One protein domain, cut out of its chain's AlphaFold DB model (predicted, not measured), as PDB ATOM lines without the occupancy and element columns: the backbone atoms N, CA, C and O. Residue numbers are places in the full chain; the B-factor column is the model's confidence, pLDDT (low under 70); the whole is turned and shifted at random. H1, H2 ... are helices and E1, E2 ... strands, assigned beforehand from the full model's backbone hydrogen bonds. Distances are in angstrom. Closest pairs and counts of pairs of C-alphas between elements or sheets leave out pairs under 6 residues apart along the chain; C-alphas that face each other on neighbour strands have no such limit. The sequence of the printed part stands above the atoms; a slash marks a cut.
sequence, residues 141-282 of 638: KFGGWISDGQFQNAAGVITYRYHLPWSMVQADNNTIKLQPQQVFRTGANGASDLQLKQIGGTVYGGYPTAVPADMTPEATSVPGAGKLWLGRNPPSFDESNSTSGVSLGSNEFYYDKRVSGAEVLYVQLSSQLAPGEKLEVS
ATOM      1  N   LYS A 141     -14.016  23.957 -25.266       93.44
ATOM      2  CA  LYS A 141     -14.990  23.638 -24.220       93.44
ATOM      3  C   LYS A 141     -16.161  22.903 -24.854       93.44
ATOM      4  O   LYS A 141     -16.934  23.498 -25.604       93.44
ATOM      5  N   PHE A 142     -16.316  21.628 -24.522       90.81
ATOM      6  CA  PHE A 142     -17.423  20.825 -25.029       90.81
ATOM      7  C   PHE A 142     -18.564  20.797 -24.011       90.81
ATOM      8  O   PHE A 142     -18.369  20.448 -22.847       90.81
ATOM      9  N   GLY A 143     -19.756  21.198 -24.457       88.88
ATOM     10  CA  GLY A 143     -21.017  20.934 -23.761       88.88
ATOM     11  C   GLY A 143     -21.654  19.631 -24.251       88.88
ATOM     12  O   GLY A 143     -21.103  18.958 -25.116       88.88
ATOM     13  N   GLY A 144     -22.832  19.293 -23.721       90.56
ATOM     14  CA  GLY A 144     -23.611  18.144 -24.207       90.56
ATOM     15  C   GLY A 144     -23.080  16.773 -23.782       90.56
ATOM     16  O   GLY A 144     -23.421  15.778 -24.410       90.56
ATOM     17  N   TRP A 145     -22.262  16.712 -22.727       94.56
ATOM     18  CA  TRP A 145     -21.849  15.451 -22.115       94.56
ATOM     19  C   TRP A 145     -23.055  14.710 -21.540       94.56
ATOM     20  O   TRP A 145     -23.807  15.263 -20.733       94.56
ATOM     21  N   ILE A 146     -23.218  13.454 -21.940       95.25
ATOM     22  CA  ILE A 146     -24.264  12.560 -21.453       95.25
ATOM     23  C   ILE A 146     -23.693  11.804 -20.256       95.25
ATOM     24  O   ILE A 146     -22.626  11.202 -20.349       95.25
ATOM     25  N   SER A 147     -24.368  11.882 -19.110       94.94
ATOM     26  CA  SER A 147     -23.977  11.148 -17.905       94.94
ATOM     27  C   SER A 147     -24.468   9.708 -17.993       94.94
ATOM     28  O   SER A 147     -25.675   9.485 -18.051       94.94
ATOM     29  N   ASP A 148     -23.554   8.748 -17.876       92.88
ATOM     30  CA  ASP A 148     -23.892   7.321 -17.772       92.88
ATOM     31  C   ASP A 148     -24.132   6.884 -16.318       92.88
ATOM     32  O   ASP A 148     -24.489   5.738 -16.057       92.88
ATOM     33  N   GLY A 149     -23.928   7.793 -15.358       93.00
ATOM     34  CA  GLY A 149     -24.154   7.561 -13.935       93.00
ATOM     35  C   GLY A 149     -22.891   7.190 -13.155       93.00
ATOM     36  O   GLY A 149     -21.765   7.508 -13.550       93.00
ATOM     37  N   GLN A 150     -23.103   6.571 -11.993       94.56
ATOM     38  CA  GLN A 150     -22.052   6.146 -11.069       94.56
ATOM     39  C   GLN A 150     -21.596   4.717 -11.370       94.56
ATOM     40  O   GLN A 150     -22.407   3.837 -11.646       94.56
ATOM     41  N   PHE A 151     -20.294   4.486 -11.235       91.00
ATOM     42  CA  PHE A 151     -19.652   3.187 -11.395       91.00
ATOM     43  C   PHE A 151     -18.839   2.884 -10.150       91.00
ATOM     44  O   PHE A 151     -18.058   3.722  -9.700       91.00
ATOM     45  N   GLN A 152     -19.000   1.682  -9.609       90.12
ATOM     46  CA  GLN A 152     -18.205   1.196  -8.491       90.12
ATOM     47  C   GLN A 152     -17.268   0.101  -8.995       90.12
ATOM     48  O   GLN A 152     -17.720  -0.882  -9.581       90.12
ATOM     49  N   ASN A 153     -15.958   0.280  -8.813       83.19
ATOM     50  CA  ASN A 153     -15.000  -0.768  -9.165       83.19
ATOM     51  C   ASN A 153     -14.968  -1.879  -8.094       83.19
ATOM     52  O   ASN A 153     -15.548  -1.739  -7.018       83.19
ATOM     53  N   ALA A 154     -14.249  -2.974  -8.362       81.94
ATOM     54  CA  ALA A 154     -14.122  -4.099  -7.425       81.94
ATOM     55  C   ALA A 154     -13.510  -3.713  -6.059       81.94
ATOM     56  O   ALA A 154     -13.711  -4.420  -5.078       81.94
ATOM     57  N   ALA A 155     -12.790  -2.587  -5.985       86.75
ATOM     58  CA  ALA A 155     -12.239  -2.033  -4.748       86.75
ATOM     59  C   ALA A 155     -13.219  -1.094  -4.011       86.75
ATOM     60  O   ALA A 155     -12.841  -0.449  -3.036       86.75
ATOM     61  N   GLY A 156     -14.467  -0.978  -4.475       90.81
ATOM     62  CA  GLY A 156     -15.499  -0.146  -3.862       90.81
ATOM     63  C   GLY A 156     -15.404   1.349  -4.185       90.81
ATOM     64  O   GLY A 156     -16.230   2.116  -3.692       90.81
ATOM     65  N   VAL A 157     -14.445   1.778  -5.015       91.38
ATOM     66  CA  VAL A 157     -14.250   3.190  -5.381       91.38
ATOM     67  C   VAL A 157     -15.339   3.625  -6.357       91.38
ATOM     68  O   VAL A 157     -15.497   3.025  -7.422       91.38
ATOM     69  N   ILE A 158     -16.066   4.684  -5.993       94.62
ATOM     70  CA  ILE A 158     -17.102   5.298  -6.831       94.62
ATOM     71  C   ILE A 158     -16.450   6.255  -7.827       94.62
ATOM     72  O   ILE A 158     -15.610   7.076  -7.469       94.62
ATOM     73  N   THR A 159     -16.873   6.166  -9.079       95.00
ATOM     74  CA  THR A 159     -16.448   7.022 -10.186       95.00
ATOM     75  C   THR A 159     -17.658   7.414 -11.034       95.00
ATOM     76  O   THR A 159     -18.722   6.808 -10.927       95.00
ATOM     77  N   TYR A 160     -17.514   8.441 -11.867       95.69
ATOM     78  CA  TYR A 160     -18.607   9.028 -12.642       95.69
ATOM     79  C   TYR A 160     -18.246   9.035 -14.116       95.69
ATOM     80  O   TYR A 160     -17.212   9.595 -14.489       95.69
ATOM     81  N   ARG A 161     -19.089   8.424 -14.946       94.81
ATOM     82  CA  ARG A 161     -18.828   8.311 -16.379       94.81
ATOM     83  C   ARG A 161     -19.676   9.292 -17.172       94.81
ATOM     84  O   ARG A 161     -20.869   9.454 -16.915       94.81
ATOM     85  N   TYR A 162     -19.042   9.885 -18.168       95.50
ATOM     86  CA  TYR A 162     -19.661  10.743 -19.157       95.50
ATOM     87  C   TYR A 162     -19.230  10.306 -20.550       95.50
ATOM     88  O   TYR A 162     -18.102   9.841 -20.736       95.50
ATOM     89  N   HIS A 163     -20.085  10.527 -21.541       94.81
ATOM     90  CA  HIS A 163     -19.707  10.360 -22.934       94.81
ATOM     91  C   HIS A 163     -20.202  11.502 -23.818       94.81
ATOM     92  O   HIS A 163     -21.133  12.236 -23.479       94.81
ATOM     93  N   LEU A 164     -19.540  11.657 -24.961       94.56
ATOM     94  CA  LEU A 164     -19.833  12.675 -25.959       94.56
ATOM     95  C   LEU A 164     -19.749  12.053 -27.360       94.56
ATOM     96  O   LEU A 164     -18.668  11.590 -27.739       94.56
ATOM     97  N   PRO A 165     -20.841  12.062 -28.150       93.38
ATOM     98  CA  PRO A 165     -20.772  11.745 -29.573       93.38
ATOM     99  C   PRO A 165     -19.785  12.681 -30.276       93.38
ATOM    100  O   PRO A 165     -19.858  13.903 -30.133       93.38
ATOM    101  N   TRP A 166     -18.851  12.114 -31.032       91.06
ATOM    102  CA  TRP A 166     -17.711  12.841 -31.570       91.06
ATOM    103  C   TRP A 166     -17.771  12.953 -33.094       91.06
ATOM    104  O   TRP A 166     -17.873  11.955 -33.799       91.06
ATOM    105  N   SER A 167     -17.680  14.179 -33.620       88.50
ATOM    106  CA  SER A 167     -17.823  14.447 -35.064       88.50
ATOM    107  C   SER A 167     -16.862  15.508 -35.623       88.50
ATOM    108  O   SER A 167     -17.035  15.974 -36.750       88.50
ATOM    109  N   MET A 168     -15.837  15.898 -34.861       85.94
ATOM    110  CA  MET A 168     -14.890  16.943 -35.269       85.94
ATOM    111  C   MET A 168     -14.002  16.475 -36.435       85.94
ATOM    112  O   MET A 168     -13.421  15.388 -36.372       85.94
ATOM    113  N   VAL A 169     -13.846  17.307 -37.473       82.19
ATOM    114  CA  VAL A 169     -12.951  17.055 -38.620       82.19
ATOM    115  C   VAL A 169     -11.996  18.237 -38.868       82.19
ATOM    116  O   VAL A 169     -12.058  19.271 -38.198       82.19
ATOM    117  N   GLN A 170     -11.022  18.065 -39.759       77.44
ATOM    118  CA  GLN A 170     -10.090  19.125 -40.154       77.44
ATOM    119  C   GLN A 170     -10.650  19.939 -41.334       77.44
ATOM    120  O   GLN A 170     -11.327  19.395 -42.204       77.44
ATOM    121  N   ALA A 171     -10.368  21.248 -41.378       71.44
ATOM    122  CA  ALA A 171     -10.916  22.170 -42.377       71.44
ATOM    123  C   ALA A 171     -10.474  21.907 -43.814       71.44
ATOM    124  O   ALA A 171     -11.283  21.928 -44.737       71.44
ATOM    125  N   ASP A 172      -9.180  21.692 -43.993       65.88
ATOM    126  CA  ASP A 172      -8.540  21.495 -45.292       65.88
ATOM    127  C   ASP A 172      -8.798  20.098 -45.871       65.88
ATOM    128  O   ASP A 172      -8.593  19.874 -47.063       65.88
ATOM    129  N   ASN A 173      -9.276  19.163 -45.047       62.94
ATOM    130  CA  ASN A 173      -9.554  17.805 -45.458       62.94
ATOM    131  C   ASN A 173     -10.664  17.181 -44.601       62.94
ATOM    132  O   ASN A 173     -10.396  16.539 -43.586       62.94
ATOM    133  N   ASN A 174     -11.913  17.294 -45.070       64.19
ATOM    134  CA  ASN A 174     -13.118  16.736 -44.430       64.19
ATOM    135  C   ASN A 174     -13.072  15.221 -44.160       64.19
ATOM    136  O   ASN A 174     -13.970  14.685 -43.514       64.19
ATOM    137  N   THR A 175     -12.057  14.514 -44.659       71.75
ATOM    138  CA  THR A 175     -11.847  13.091 -44.374       71.75
ATOM    139  C   THR A 175     -11.042  12.850 -43.093       71.75
ATOM    140  O   THR A 175     -11.115  11.765 -42.516       71.75
ATOM    141  N   ILE A 176     -10.306  13.854 -42.605       75.06
ATOM    142  CA  ILE A 176      -9.469  13.735 -41.413       75.06
ATOM    143  C   ILE A 176     -10.313  14.032 -40.173       75.06
ATOM    144  O   ILE A 176     -10.562  15.186 -39.826       75.06
ATOM    145  N   LYS A 177     -10.729  12.975 -39.471       82.25
ATOM    146  CA  LYS A 177     -11.362  13.089 -38.150       82.25
ATOM    147  C   LYS A 177     -10.337  13.511 -37.105       82.25
ATOM    148  O   LYS A 177      -9.283  12.877 -36.998       82.25
ATOM    149  N   LEU A 178     -10.663  14.547 -36.332       85.50
ATOM    150  CA  LEU A 178      -9.857  15.045 -35.217       85.50
ATOM    151  C   LEU A 178      -9.950  14.086 -34.043       85.50
ATOM    152  O   LEU A 178     -11.022  13.959 -33.474       85.50
ATOM    153  N   GLN A 179      -8.870  13.391 -33.685       88.12
ATOM    154  CA  GLN A 179      -8.905  12.505 -32.518       88.12
ATOM    155  C   GLN A 179      -8.442  13.254 -31.269       88.12
ATOM    156  O   GLN A 179      -7.340  13.804 -31.284       88.12
ATOM    157  N   PRO A 180      -9.208  13.224 -30.173       90.75
ATOM    158  CA  PRO A 180      -8.803  13.874 -28.938       90.75
ATOM    159  C   PRO A 180      -7.602  13.148 -28.314       90.75
ATOM    160  O   PRO A 180      -7.673  11.952 -28.026       90.75
ATOM    161  N   GLN A 181      -6.494  13.865 -28.104       91.44
ATOM    162  CA  GLN A 181      -5.287  13.319 -27.454       91.44
ATOM    163  C   GLN A 181      -5.167  13.696 -25.984       91.44
ATOM    164  O   GLN A 181      -4.401  13.079 -25.247       91.44
ATOM    165  N   GLN A 182      -5.919  14.701 -25.542       94.75
ATOM    166  CA  GLN A 182      -5.965  15.117 -24.149       94.75
ATOM    167  C   GLN A 182      -7.357  15.637 -23.807       94.75
ATOM    168  O   GLN A 182      -7.997  16.334 -24.600       94.75
ATOM    169  N   VAL A 183      -7.790  15.324 -22.591       96.19
ATOM    170  CA  VAL A 183      -9.010  15.844 -21.981       96.19
ATOM    171  C   VAL A 183      -8.636  16.432 -20.631       96.19
ATOM    172  O   VAL A 183      -7.835  15.853 -19.898       96.19
ATOM    173  N   PHE A 184      -9.216  17.578 -20.308       96.19
ATOM    174  CA  PHE A 184      -8.979  18.300 -19.071       96.19
ATOM    175  C   PHE A 184     -10.304  18.525 -18.367       96.19
ATOM    176  O   PHE A 184     -11.261  19.007 -18.973       96.19
ATOM    177  N   ARG A 185     -10.345  18.230 -17.071       94.62
ATOM    178  CA  ARG A 185     -11.393  18.731 -16.191       94.62
ATOM    179  C   ARG A 185     -10.963  20.100 -15.700       94.62
ATOM    180  O   ARG A 185      -9.976  20.211 -14.974       94.62
ATOM    181  N   THR A 186     -11.679  21.127 -16.132       89.44
ATOM    182  CA  THR A 186     -11.394  22.502 -15.742       89.44
ATOM    183  C   THR A 186     -12.232  22.883 -14.534       89.44
ATOM    184  O   THR A 186     -13.447  22.657 -14.495       89.44
ATOM    185  N   GLY A 187     -11.550  23.393 -13.511       77.50
ATOM    186  CA  GLY A 187     -12.160  23.704 -12.228       77.50
ATOM    187  C   GLY A 187     -13.068  24.930 -12.297       77.50
ATOM    188  O   GLY A 187     -12.784  25.895 -13.007       77.50
ATOM    189  N   ALA A 188     -14.141  24.932 -11.506       60.25
ATOM    190  CA  ALA A 188     -14.834  26.172 -11.181       60.25
ATOM    191  C   ALA A 188     -13.935  27.025 -10.259       60.25
ATOM    192  O   ALA A 188     -13.293  26.499  -9.354       60.25
ATOM    193  N   ASN A 189     -13.901  28.346 -10.463       47.59
ATOM    194  CA  ASN A 189     -13.307  29.312  -9.523       47.59
ATOM    195  C   ASN A 189     -11.805  29.132  -9.203       47.59
ATOM    196  O   ASN A 189     -11.385  29.359  -8.071       47.59
ATOM    197  N   GLY A 190     -10.979  28.762 -10.185       52.56
ATOM    198  CA  GLY A 190      -9.517  28.805 -10.037       52.56
ATOM    199  C   GLY A 190      -8.868  27.560  -9.424       52.56
ATOM    200  O   GLY A 190      -7.677  27.598  -9.119       52.56
ATOM    201  N   ALA A 191      -9.599  26.448  -9.272       62.31
ATOM    202  CA  ALA A 191      -8.959  25.151  -9.050       62.31
ATOM    203  C   ALA A 191      -8.080  24.779 -10.262       62.31
ATOM    204  O   ALA A 191      -8.447  25.051 -11.406       62.31
ATOM    205  N   SER A 192      -6.913  24.178 -10.011       76.31
ATOM    206  CA  SER A 192      -5.981  23.787 -11.071       76.31
ATOM    207  C   SER A 192      -6.627  22.776 -12.014       76.31
ATOM    208  O   SER A 192      -7.164  21.766 -11.556       76.31
ATOM    209  N   ASP A 193      -6.526  23.024 -13.316       89.31
ATOM    210  CA  ASP A 193      -7.040  22.111 -14.331       89.31
ATOM    211  C   ASP A 193      -6.387  20.724 -14.198       89.31
ATOM    212  O   ASP A 193      -5.168  20.595 -14.060       89.31
ATOM    213  N   LEU A 194      -7.213  19.676 -14.237       92.00
ATOM    214  CA  LEU A 194      -6.777  18.287 -14.128       92.00
ATOM    215  C   LEU A 194      -6.712  17.658 -15.520       92.00
ATOM    216  O   LEU A 194      -7.748  17.428 -16.146       92.00
ATOM    217  N   GLN A 195      -5.506  17.331 -15.983       94.06
ATOM    218  CA  GLN A 195      -5.317  16.502 -17.173       94.06
ATOM    219  C   GLN A 195      -5.746  15.062 -16.869       94.06
ATOM    220  O   GLN A 195      -5.267  14.447 -15.915       94.06
ATOM    221  N   LEU A 196      -6.639  14.519 -17.692       94.38
ATOM    222  CA  LEU A 196      -7.063  13.129 -17.605       94.38
ATOM    223  C   LEU A 196      -6.054  12.219 -18.308       94.38
ATOM    224  O   LEU A 196      -5.466  12.585 -19.331       94.38
ATOM    225  N   LYS A 197      -5.883  11.006 -17.783       91.56
ATOM    226  CA  LYS A 197      -5.012  10.004 -18.391       91.56
ATOM    227  C   LYS A 197      -5.712   9.363 -19.584       91.56
ATOM    228  O   LYS A 197      -6.799   8.802 -19.470       91.56
ATOM    229  N   GLN A 198      -5.065   9.408 -20.737       90.12
ATOM    230  CA  GLN A 198      -5.518   8.664 -21.899       90.12
ATOM    231  C   GLN A 198      -5.119   7.197 -21.747       90.12
ATOM    232  O   GLN A 198      -3.945   6.910 -21.535       90.12
ATOM    233  N   ILE A 199      -6.064   6.270 -21.892       85.19
ATOM    234  CA  ILE A 199      -5.738   4.835 -21.838       85.19
ATOM    235  C   ILE A 199      -5.707   4.163 -23.213       85.19
ATOM    236  O   ILE A 199      -5.023   3.165 -23.406       85.19
ATOM    237  N   GLY A 200      -6.332   4.750 -24.231       78.12
ATOM    238  CA  GLY A 200      -6.302   4.210 -25.590       78.12
ATOM    239  C   GLY A 200      -6.428   5.280 -26.666       78.12
ATOM    240  O   GLY A 200      -6.337   6.471 -26.398       78.12
ATOM    241  N   GLY A 201      -6.650   4.849 -27.904       80.19
ATOM    242  CA  GLY A 201      -6.656   5.722 -29.078       80.19
ATOM    243  C   GLY A 201      -5.429   5.493 -29.951       80.19
ATOM    244  O   GLY A 201      -4.771   4.452 -29.839       80.19
ATOM    245  N   THR A 202      -5.166   6.442 -30.853       81.50
ATOM    246  CA  THR A 202      -4.036   6.343 -31.777       81.50
ATOM    247  C   THR A 202      -3.157   7.575 -31.841       81.50
ATOM    248  O   THR A 202      -3.630   8.689 -31.622       81.50
ATOM    249  N   VAL A 203      -1.892   7.338 -32.188       84.25
ATOM    250  CA  VAL A 203      -0.871   8.353 -32.476       84.25
ATOM    251  C   VAL A 203      -0.324   8.170 -33.900       84.25
ATOM    252  O   VAL A 203      -0.528   7.124 -34.515       84.25
ATOM    253  N   TYR A 204       0.319   9.199 -34.445       85.38
ATOM    254  CA  TYR A 204       1.019   9.229 -35.737       85.38
ATOM    255  C   TYR A 204       0.234   8.646 -36.916       85.38
ATOM    256  O   TYR A 204       0.750   7.878 -37.714       85.38
ATOM    257  N   GLY A 205      -1.042   8.996 -37.042       74.38
ATOM    258  CA  GLY A 205      -1.865   8.550 -38.164       74.38
ATOM    259  C   GLY A 205      -2.449   7.147 -38.003       74.38
ATOM    260  O   GLY A 205      -3.026   6.627 -38.952       74.38
ATOM    261  N   GLY A 206      -2.374   6.543 -36.811       74.19
ATOM    262  CA  GLY A 206      -3.136   5.327 -36.518       74.19
ATOM    263  C   GLY A 206      -2.455   4.286 -35.636       74.19
ATOM    264  O   GLY A 206      -3.079   3.261 -35.366       74.19
ATOM    265  N   TYR A 207      -1.239   4.509 -35.141       73.62
ATOM    266  CA  TYR A 207      -0.542   3.565 -34.268       73.62
ATOM    267  C   TYR A 207      -1.301   3.345 -32.947       73.62
ATOM    268  O   TYR A 207      -1.782   4.321 -32.372       73.62
ATOM    269  N   PRO A 208      -1.402   2.106 -32.421       68.31
ATOM    270  CA  PRO A 208      -0.823   0.869 -32.959       68.31
ATOM    271  C   PRO A 208      -1.688   0.160 -34.006       68.31
ATOM    272  O   PRO A 208      -1.250  -0.829 -34.577       68.31
ATOM    273  N   THR A 209      -2.912   0.625 -34.265       74.38
ATOM    274  CA  THR A 209      -3.819  -0.037 -35.225       74.38
ATOM    275  C   THR A 209      -3.339   0.041 -36.677       74.38
ATOM    276  O   THR A 209      -3.725  -0.791 -37.487       74.38
ATOM    277  N   ALA A 210      -2.491   1.017 -36.998       75.81
ATOM    278  CA  ALA A 210      -1.778   1.145 -38.258       75.81
ATOM    279  C   ALA A 210      -0.356   1.625 -37.954       75.81
ATOM    280  O   ALA A 210      -0.187   2.625 -37.257       75.81
ATOM    281  N   VAL A 211       0.657   0.904 -38.435       74.38
ATOM    282  CA  VAL A 211       2.051   1.345 -38.311       74.38
ATOM    283  C   VAL A 211       2.286   2.439 -39.362       74.38
ATOM    284  O   VAL A 211       2.049   2.187 -40.544       74.38
ATOM    285  N   PRO A 212       2.696   3.651 -38.962       72.56
ATOM    286  CA  PRO A 212       3.029   4.730 -39.885       72.56
ATOM    287  C   PRO A 212       4.158   4.308 -40.832       72.56
ATOM    288  O   PRO A 212       5.078   3.604 -40.424       72.56
ATOM    289  N   ALA A 213       4.117   4.762 -42.086       75.31
ATOM    290  CA  ALA A 213       5.124   4.390 -43.088       75.31
ATOM    291  C   ALA A 213       6.545   4.881 -42.746       75.31
ATOM    292  O   ALA A 213       7.520   4.336 -43.255       75.31
ATOM    293  N   ASP A 214       6.661   5.900 -41.892       71.56
ATOM    294  CA  ASP A 214       7.920   6.466 -41.401       71.56
ATOM    295  C   ASP A 214       8.403   5.825 -40.081       71.56
ATOM    296  O   ASP A 214       9.393   6.268 -39.495       71.56
ATOM    297  N   MET A 215       7.702   4.811 -39.559       72.31
ATOM    298  CA  MET A 215       8.181   4.010 -38.432       72.31
ATOM    299  C   MET A 215       8.983   2.827 -38.959       72.31
ATOM    300  O   MET A 215       8.474   2.011 -39.728       72.31
ATOM    301  N   THR A 216      10.242   2.715 -38.532       67.50
ATOM    302  CA  THR A 216      11.063   1.560 -38.898       67.50
ATOM    303  C   THR A 216      10.572   0.304 -38.165       67.50
ATOM    304  O   THR A 216       9.952   0.397 -37.097       67.50
ATOM    305  N   PRO A 217      10.859  -0.899 -38.692       63.91
ATOM    306  CA  PRO A 217      10.593  -2.147 -37.989       63.91
ATOM    307  C   PRO A 217      11.217  -2.200 -36.588       63.91
ATOM    308  O   PRO A 217      10.606  -2.797 -35.700       63.91
ATOM    309  N   GLU A 218      12.364  -1.539 -36.354       61.97
ATOM    310  CA  GLU A 218      12.981  -1.467 -35.021       61.97
ATOM    311  C   GLU A 218      12.078  -0.770 -33.999       61.97
ATOM    312  O   GLU A 218      11.898  -1.277 -32.892       61.97
ATOM    313  N   ALA A 219      11.408   0.321 -34.390       63.09
ATOM    314  CA  ALA A 219      10.447   1.023 -33.534       63.09
ATOM    315  C   ALA A 219       9.300   0.110 -33.059       63.09
ATOM    316  O   ALA A 219       8.697   0.315 -32.006       63.09
ATOM    317  N   THR A 220       8.997  -0.928 -33.845       64.69
ATOM    318  CA  THR A 220       7.978  -1.940 -33.539       64.69
ATOM    319  C   THR A 220       8.544  -3.237 -32.959       64.69
ATOM    320  O   THR A 220       7.776  -4.109 -32.542       64.69
ATOM    321  N   SER A 221       9.867  -3.402 -32.900       60.31
ATOM    322  CA  SER A 221      10.511  -4.620 -32.399       60.31
ATOM    323  C   SER A 221      10.941  -4.508 -30.933       60.31
ATOM    324  O   SER A 221      11.043  -5.549 -30.285       60.31
ATOM    325  N   VAL A 222      11.030  -3.295 -30.368       60.94
ATOM    326  CA  VAL A 222      11.412  -3.047 -28.961       60.94
ATOM    327  C   VAL A 222      10.613  -3.926 -27.969       60.94
ATOM    328  O   VAL A 222       9.393  -4.067 -28.130       60.94
ATOM    329  N   PRO A 223      11.253  -4.555 -26.961       51.44
ATOM    330  CA  PRO A 223      10.559  -5.350 -25.941       51.44
ATOM    331  C   PRO A 223       9.562  -4.517 -25.108       51.44
ATOM    332  O   PRO A 223       9.894  -3.425 -24.663       51.44
ATOM    333  N   GLY A 224       8.349  -5.040 -24.868       55.56
ATOM    334  CA  GLY A 224       7.288  -4.391 -24.070       55.56
ATOM    335  C   GLY A 224       5.921  -4.328 -24.775       55.56
ATOM    336  O   GLY A 224       5.831  -4.464 -25.995       55.56
ATOM    337  N   ALA A 225       4.825  -4.146 -24.026       38.91
ATOM    338  CA  ALA A 225       3.477  -3.989 -24.593       38.91
ATOM    339  C   ALA A 225       3.228  -2.525 -25.029       38.91
ATOM    340  O   ALA A 225       3.533  -1.610 -24.277       38.91
ATOM    341  N   GLY A 226       2.692  -2.272 -26.235       54.12
ATOM    342  CA  GLY A 226       2.380  -0.906 -26.726       54.12
ATOM    343  C   GLY A 226       3.547  -0.103 -27.337       54.12
ATOM    344  O   GLY A 226       3.320   1.015 -27.787       54.12
ATOM    345  N   LYS A 227       4.747  -0.705 -27.360       67.75
ATOM    346  CA  LYS A 227       6.053  -0.430 -28.012       67.75
ATOM    347  C   LYS A 227       6.511   0.994 -28.358       67.75
ATOM    348  O   LYS A 227       7.680   1.275 -28.147       67.75
ATOM    349  N   LEU A 228       5.662   1.892 -28.837       75.12
ATOM    350  CA  LEU A 228       5.989   3.319 -28.978       75.12
ATOM    351  C   LEU A 228       5.383   4.169 -27.865       75.12
ATOM    352  O   LEU A 228       5.918   5.209 -27.508       75.12
ATOM    353  N   TRP A 229       4.248   3.735 -27.333       77.69
ATOM    354  CA  TRP A 229       3.509   4.435 -26.301       77.69
ATOM    355  C   TRP A 229       3.212   3.439 -25.187       77.69
ATOM    356  O   TRP A 229       2.149   2.821 -25.142       77.69
ATOM    357  N   LEU A 230       4.206   3.241 -24.319       64.88
ATOM    358  CA  LEU A 230       4.148   2.298 -23.199       64.88
ATOM    359  C   LEU A 230       3.069   2.697 -22.183       64.88
ATOM    360  O   LEU A 230       2.483   1.838 -21.531       64.88
ATOM    361  N   GLY A 231       2.758   3.995 -22.095       71.81
ATOM    362  CA  GLY A 231       1.643   4.522 -21.310       71.81
ATOM    363  C   GLY A 231       0.254   4.104 -21.815       71.81
ATOM    364  O   GLY A 231      -0.729   4.278 -21.090       71.81
ATOM    365  N   ARG A 232       0.150   3.527 -23.023       75.50
ATOM    366  CA  ARG A 232      -1.102   2.985 -23.559       75.50
ATOM    367  C   ARG A 232      -1.536   1.768 -22.747       75.50
ATOM    368  O   ARG A 232      -0.883   0.728 -22.775       75.50
ATOM    369  N   ASN A 233      -2.711   1.853 -22.139       71.56
ATOM    370  CA  ASN A 233      -3.360   0.722 -21.493       71.56
ATOM    371  C   ASN A 233      -4.605   0.327 -22.301       71.56
ATOM    372  O   ASN A 233      -5.658   0.928 -22.077       71.56
ATOM    373  N   PRO A 234      -4.511  -0.614 -23.268       64.94
ATOM    374  CA  PRO A 234      -5.675  -0.989 -24.060       64.94
ATOM    375  C   PRO A 234      -6.829  -1.307 -23.104       64.94
ATOM    376  O   PRO A 234      -6.648  -2.163 -22.237       64.94
ATOM    377  N   PRO A 235      -7.975  -0.612 -23.209       62.34
ATOM    378  CA  PRO A 235      -9.101  -0.914 -22.343       62.34
ATOM    379  C   PRO A 235      -9.408  -2.408 -22.442       62.34
ATOM    380  O   PRO A 235      -9.407  -2.966 -23.544       62.34
ATOM    381  N   SER A 236      -9.648  -3.057 -21.300       60.84
ATOM    382  CA  SER A 236     -10.195  -4.411 -21.272       60.84
ATOM    383  C   SER A 236     -11.615  -4.323 -21.821       60.84
ATOM    384  O   SER A 236     -12.563  -4.036 -21.089       60.84
ATOM    385  N   PHE A 237     -11.737  -4.450 -23.136       60.75
ATOM    386  CA  PHE A 237     -13.019  -4.480 -23.803       60.75
ATOM    387  C   PHE A 237     -13.631  -5.855 -23.613       60.75
ATOM    388  O   PHE A 237     -13.072  -6.854 -24.059       60.75
ATOM    389  N   ASP A 238     -14.805  -5.891 -22.994       53.78
ATOM    390  CA  ASP A 238     -15.717  -6.999 -23.219       53.78
ATOM    391  C   ASP A 238     -16.435  -6.743 -24.551       53.78
ATOM    392  O   ASP A 238     -17.403  -5.982 -24.628       53.78
ATOM    393  N   GLU A 239     -15.908  -7.324 -25.632       43.41
ATOM    394  CA  GLU A 239     -16.498  -7.213 -26.973       43.41
ATOM    395  C   GLU A 239     -17.916  -7.803 -27.053       43.41
ATOM    396  O   GLU A 239     -18.650  -7.478 -27.986       43.41
ATOM    397  N   SER A 240     -18.342  -8.609 -26.071       46.72
ATOM    398  CA  SER A 240     -19.685  -9.196 -26.049       46.72
ATOM    399  C   SER A 240     -20.789  -8.214 -25.630       46.72
ATOM    400  O   SER A 240     -21.969  -8.511 -25.816       46.72
ATOM    401  N   ASN A 241     -20.438  -7.025 -25.119       46.56
ATOM    402  CA  ASN A 241     -21.398  -6.053 -24.590       46.56
ATOM    403  C   ASN A 241     -21.192  -4.650 -25.203       46.56
ATOM    404  O   ASN A 241     -20.600  -3.742 -24.608       46.56
ATOM    405  N   SER A 242     -21.683  -4.491 -26.438       46.66
ATOM    406  CA  SER A 242     -21.422  -3.362 -27.349       46.66
ATOM    407  C   SER A 242     -21.920  -1.983 -26.888       46.66
ATOM    408  O   SER A 242     -21.583  -0.985 -27.519       46.66
ATOM    409  N   THR A 243     -22.659  -1.894 -25.781       49.09
ATOM    410  CA  THR A 243     -23.231  -0.637 -25.269       49.09
ATOM    411  C   THR A 243     -22.754  -0.244 -23.863       49.09
ATOM    412  O   THR A 243     -23.049   0.866 -23.429       49.09
ATOM    413  N   SER A 244     -21.971  -1.085 -23.165       53.69
ATOM    414  CA  SER A 244     -21.608  -0.859 -21.742       53.69
ATOM    415  C   SER A 244     -20.115  -1.036 -21.399       53.69
ATOM    416  O   SER A 244     -19.689  -0.682 -20.294       53.69
ATOM    417  N   GLY A 245     -19.322  -1.603 -22.317       61.94
ATOM    418  CA  GLY A 245     -18.109  -2.373 -21.999       61.94
ATOM    419  C   GLY A 245     -16.758  -1.649 -21.899       61.94
ATOM    420  O   GLY A 245     -15.740  -2.337 -21.867       61.94
ATOM    421  N   VAL A 246     -16.688  -0.309 -21.857       72.62
ATOM    422  CA  VAL A 246     -15.398   0.367 -21.592       72.62
ATOM    423  C   VAL A 246     -15.160   0.442 -20.084       72.62
ATOM    424  O   VAL A 246     -15.803   1.230 -19.383       72.62
ATOM    425  N   SER A 247     -14.234  -0.376 -19.585       80.62
ATOM    426  CA  SER A 247     -13.714  -0.237 -18.223       80.62
ATOM    427  C   SER A 247     -12.675   0.884 -18.203       80.62
ATOM    428  O   SER A 247     -11.597   0.746 -18.781       80.62
ATOM    429  N   LEU A 248     -13.033   2.011 -17.587       87.50
ATOM    430  CA  LEU A 248     -12.150   3.151 -17.351       87.50
ATOM    431  C   LEU A 248     -11.864   3.257 -15.852       87.50
ATOM    432  O   LEU A 248     -12.770   3.130 -15.025       87.50
ATOM    433  N   GLY A 249     -10.612   3.521 -15.502       88.62
ATOM    434  CA  GLY A 249     -10.214   3.933 -14.167       88.62
ATOM    435  C   GLY A 249     -10.603   5.381 -13.868       88.62
ATOM    436  O   GLY A 249     -11.140   6.116 -14.693       88.62
ATOM    437  N   SER A 250     -10.328   5.809 -12.641       92.00
ATOM    438  CA  SER A 250     -10.607   7.175 -12.208       92.00
ATOM    439  C   SER A 250      -9.724   8.202 -12.930       92.00
ATOM    440  O   SER A 250      -8.502   8.083 -12.912       92.00
ATOM    441  N   ASN A 251     -10.339   9.277 -13.431       94.69
ATOM    442  CA  ASN A 251      -9.697  10.368 -14.175       94.69
ATOM    443  C   ASN A 251      -9.028   9.897 -15.477       94.69
ATOM    444  O   ASN A 251      -7.965  10.391 -15.860       94.69
ATOM    445  N   GLU A 252      -9.668   8.948 -16.156       93.31
ATOM    446  CA  GLU A 252      -9.225   8.408 -17.436       93.31
ATOM    447  C   GLU A 252     -10.205   8.769 -18.558       93.31
ATOM    448  O   GLU A 252     -11.379   9.062 -18.319       93.31
ATOM    449  N   PHE A 253      -9.730   8.747 -19.801       93.88
ATOM    450  CA  PHE A 253     -10.586   8.908 -20.973       93.88
ATOM    451  C   PHE A 253     -10.196   7.955 -22.104       93.88
ATOM    452  O   PHE A 253      -9.053   7.492 -22.208       93.88
ATOM    453  N   TYR A 254     -11.164   7.685 -22.977       91.00
ATOM    454  CA  TYR A 254     -11.005   6.817 -24.133       91.00
ATOM    455  C   TYR A 254     -11.797   7.340 -25.332       91.00
ATOM    456  O   TYR A 254     -12.985   7.635 -25.229       91.00
ATOM    457  N   TYR A 255     -11.127   7.426 -26.480       90.00
ATOM    458  CA  TYR A 255     -11.752   7.735 -27.760       90.00
ATOM    459  C   TYR A 255     -12.093   6.441 -28.500       90.00
ATOM    460  O   TYR A 255     -11.204   5.744 -29.000       90.00
ATOM    461  N   ASP A 256     -13.381   6.124 -28.563       87.06
ATOM    462  CA  ASP A 256     -13.889   4.962 -29.270       87.06
ATOM    463  C   ASP A 256     -14.096   5.273 -30.752       87.06
ATOM    464  O   ASP A 256     -15.021   5.984 -31.139       87.06
ATOM    465  N   LYS A 257     -13.219   4.703 -31.582       85.50
ATOM    466  CA  LYS A 257     -13.245   4.842 -33.042       85.50
ATOM    467  C   LYS A 257     -13.745   3.597 -33.782       85.50
ATOM    468  O   LYS A 257     -13.551   3.499 -34.991       85.50
ATOM    469  N   ARG A 258     -14.287   2.600 -33.073       81.19
ATOM    470  CA  ARG A 258     -14.624   1.292 -33.669       81.19
ATOM    471  C   ARG A 258     -15.794   1.377 -34.645       81.19
ATOM    472  O   ARG A 258     -15.783   0.692 -35.663       81.19
ATOM    473  N   VAL A 259     -16.775   2.233 -34.359       81.38
ATOM    474  CA  VAL A 259     -17.915   2.474 -35.248       81.38
ATOM    475  C   VAL A 259     -17.668   3.761 -36.026       81.38
ATOM    476  O   VAL A 259     -17.858   4.864 -35.517       81.38
ATOM    477  N   SER A 260     -17.220   3.617 -37.273       81.62
ATOM    478  CA  SER A 260     -16.985   4.766 -38.151       81.62
ATOM    479  C   SER A 260     -18.271   5.568 -38.352       81.62
ATOM    480  O   SER A 260     -19.284   5.023 -38.789       81.62
ATOM    481  N   GLY A 261     -18.231   6.865 -38.043       83.19
ATOM    482  CA  GLY A 261     -19.386   7.768 -38.151       83.19
ATOM    483  C   GLY A 261     -20.260   7.826 -36.897       83.19
ATOM    484  O   GLY A 261     -21.182   8.634 -36.846       83.19
ATOM    485  N   ALA A 262     -19.951   7.012 -35.889       86.31
ATOM    486  CA  ALA A 262     -20.554   7.057 -34.563       86.31
ATOM    487  C   ALA A 262     -19.460   6.976 -33.490       86.31
ATOM    488  O   ALA A 262     -19.569   6.225 -32.522       86.31
ATOM    489  N   GLU A 263     -18.369   7.716 -33.693       90.31
ATOM    490  CA  GLU A 263     -17.295   7.789 -32.712       90.31
ATOM    491  C   GLU A 263     -17.774   8.439 -31.412       90.31
ATOM    492  O   GLU A 263     -18.612   9.345 -31.416       90.31
ATOM    493  N   VAL A 264     -17.231   7.984 -30.282       91.50
ATOM    494  CA  VAL A 264     -17.633   8.453 -28.950       91.50
ATOM    495  C   VAL A 264     -16.401   8.704 -28.093       91.50
ATOM    496  O   VAL A 264     -15.491   7.879 -28.024       91.50
ATOM    497  N   LEU A 265     -16.372   9.843 -27.409       93.69
ATOM    498  CA  LEU A 265     -15.382  10.139 -26.382       93.69
ATOM    499  C   LEU A 265     -15.971   9.815 -25.008       93.69
ATOM    500  O   LEU A 265     -16.919  10.467 -24.581       93.69
ATOM    501  N   TYR A 266     -15.395   8.833 -24.318       94.12
ATOM    502  CA  TYR A 266     -15.747   8.463 -22.948       94.12
ATOM    503  C   TYR A 266     -14.768   9.079 -21.955       94.12
ATOM    504  O   TYR A 266     -13.559   9.091 -22.188       94.12
ATOM    505  N   VAL A 267     -15.287   9.539 -20.822       95.31
ATOM    506  CA  VAL A 267     -14.526  10.108 -19.708       95.31
ATOM    507  C   VAL A 267     -15.031   9.504 -18.404       95.31
ATOM    508  O   VAL A 267     -16.235   9.449 -18.170       95.31
ATOM    509  N   GLN A 268     -14.114   9.097 -17.532       94.81
ATOM    510  CA  GLN A 268     -14.412   8.599 -16.194       94.81
ATOM    511  C   GLN A 268     -13.709   9.474 -15.161       94.81
ATOM    512  O   GLN A 268     -12.491   9.620 -15.183       94.81
ATOM    513  N   LEU A 269     -14.464  10.054 -14.235       95.69
ATOM    514  CA  LEU A 269     -13.960  10.980 -13.225       95.69
ATOM    515  C   LEU A 269     -14.020  10.365 -11.823       95.69
ATOM    516  O   LEU A 269     -14.938   9.617 -11.493       95.69
ATOM    517  N   SER A 270     -13.058  10.742 -10.980       95.06
ATOM    518  CA  SER A 270     -13.039  10.436  -9.533       95.06
ATOM    519  C   SER A 270     -14.243  10.995  -8.774       95.06
ATOM    520  O   SER A 270     -14.622  10.475  -7.730       95.06
ATOM    521  N   SER A 271     -14.840  12.073  -9.274       94.56
ATOM    522  CA  SER A 271     -16.000  12.717  -8.673       94.56
ATOM    523  C   SER A 271     -16.925  13.246  -9.761       94.56
ATOM    524  O   SER A 271     -16.493  13.481 -10.890       94.56
ATOM    525  N   GLN A 272     -18.181  13.490  -9.402       94.94
ATOM    526  CA  GLN A 272     -19.135  14.142 -10.290       94.94
ATOM    527  C   GLN A 272     -18.618  15.528 -10.695       94.94
ATOM    528  O   GLN A 272     -17.966  16.198  -9.887       94.94
ATOM    529  N   LEU A 273     -18.928  15.954 -11.924       92.50
ATOM    530  CA  LEU A 273     -18.728  17.339 -12.346       92.50
ATOM    531  C   LEU A 273     -19.573  18.267 -11.467       92.50
ATOM    532  O   LEU A 273     -20.798  18.135 -11.412       92.50
ATOM    533  N   ALA A 274     -18.916  19.198 -10.783       90.56
ATOM    534  CA  ALA A 274     -19.590  20.212  -9.988       90.56
ATOM    535  C   ALA A 274     -20.222  21.285 -10.897       90.56
ATOM    536  O   ALA A 274     -19.766  21.490 -12.028       90.56
ATOM    537  N   PRO A 275     -21.250  22.020 -10.427       88.81
ATOM    538  CA  PRO A 275     -21.789  23.152 -11.171       88.81
ATOM    539  C   PRO A 275     -20.684  24.140 -11.577       88.81
ATOM    540  O   PRO A 275     -19.937  24.632 -10.736       88.81
ATOM    541  N   GLY A 276     -20.584  24.427 -12.876       85.44
ATOM    542  CA  GLY A 276     -19.585  25.345 -13.436       85.44
ATOM    543  C   GLY A 276     -18.278  24.693 -13.895       85.44
ATOM    544  O   GLY A 276     -17.571  25.310 -14.692       85.44
ATOM    545  N   GLU A 277     -17.984  23.456 -13.483       89.94
ATOM    546  CA  GLU A 277     -16.884  22.687 -14.073       89.94
ATOM    547  C   GLU A 277     -17.203  22.297 -15.513       89.94
ATOM    548  O   GLU A 277     -18.362  22.108 -15.900       89.94
ATOM    549  N   LYS A 278     -16.155  22.175 -16.328       90.44
ATOM    550  CA  LYS A 278     -16.280  21.781 -17.731       90.44
ATOM    551  C   LYS A 278     -15.223  20.752 -18.085       90.44
ATOM    552  O   LYS A 278     -14.183  20.644 -17.439       90.44
ATOM    553  N   LEU A 279     -15.497  20.010 -19.150       94.75
ATOM    554  CA  LEU A 279     -14.487  19.213 -19.825       94.75
ATOM    555  C   LEU A 279     -14.012  19.986 -21.057       94.75
ATOM    556  O   LEU A 279     -14.803  20.368 -21.926       94.75
ATOM    557  N   GLU A 280     -12.712  20.245 -21.101       95.50
ATOM    558  CA  GLU A 280     -12.027  20.777 -22.271       95.50
ATOM    559  C   GLU A 280     -11.276  19.657 -22.981       95.50
ATOM    560  O   GLU A 280     -10.688  18.787 -22.343       95.50
ATOM    561  N   VAL A 281     -11.273  19.686 -24.309       95.69
ATOM    562  CA  VAL A 281     -10.634  18.656 -25.131       95.69
ATOM    563  C   VAL A 281      -9.663  19.324 -26.094       95.69
ATOM    564  O   VAL A 281     -10.061  20.257 -26.793       95.69
ATOM    565  N   SER A 282      -8.402  18.875 -26.122       94.38
ATOM    566  CA  SER A 282      -7.406  19.331 -27.106       94.38
ATOM    567  C   SER A 282      -7.840  18.912 -28.507       94.38
ATOM    568  O   SER A 282      -8.093  17.730 -28.743       94.38
TER     569      SER A 282
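This is residues 141 to 282 of the 638 residues of the protein "Beta_helix domain-containing protein" of Sphingobacteriales bacterium (UniProt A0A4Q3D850). With little regular structure, a twisted antiparallel sheet, E1 E2 E5 E4, has E3 and E6 over one face, and long loops reach away to H1. Six strands and one helix, a mostly strand class, hold only 40 of 142 printed residues. The whole is compact, radius of gyration of the C-alphas 16.3 A, spanning 48 by 41 by 33 A.

Find C-alpha 146 at (-24.264, 12.560, -21.453), where E1, residues 146 to 152, begins. Then come E2, 158 to 165, 23.9 A; E3, 183 to 186; H1, 217 to 221; E4, 252 to 256; E5, 264 to 269; E6, 278 to 282, ending at (-7.406, 19.331, -27.106).

N 148 and O 161 of hairpin E1 E2, 2.9 A, N 184 and O 280 of E3 and E6, 2.8 A, and H1's O i to N i+4 pair are within hydrogen-bond range. H1, between long links, is not on the sheet.

The printed part has no cut; 33 residues have pLDDT under 70, including 216 to 227.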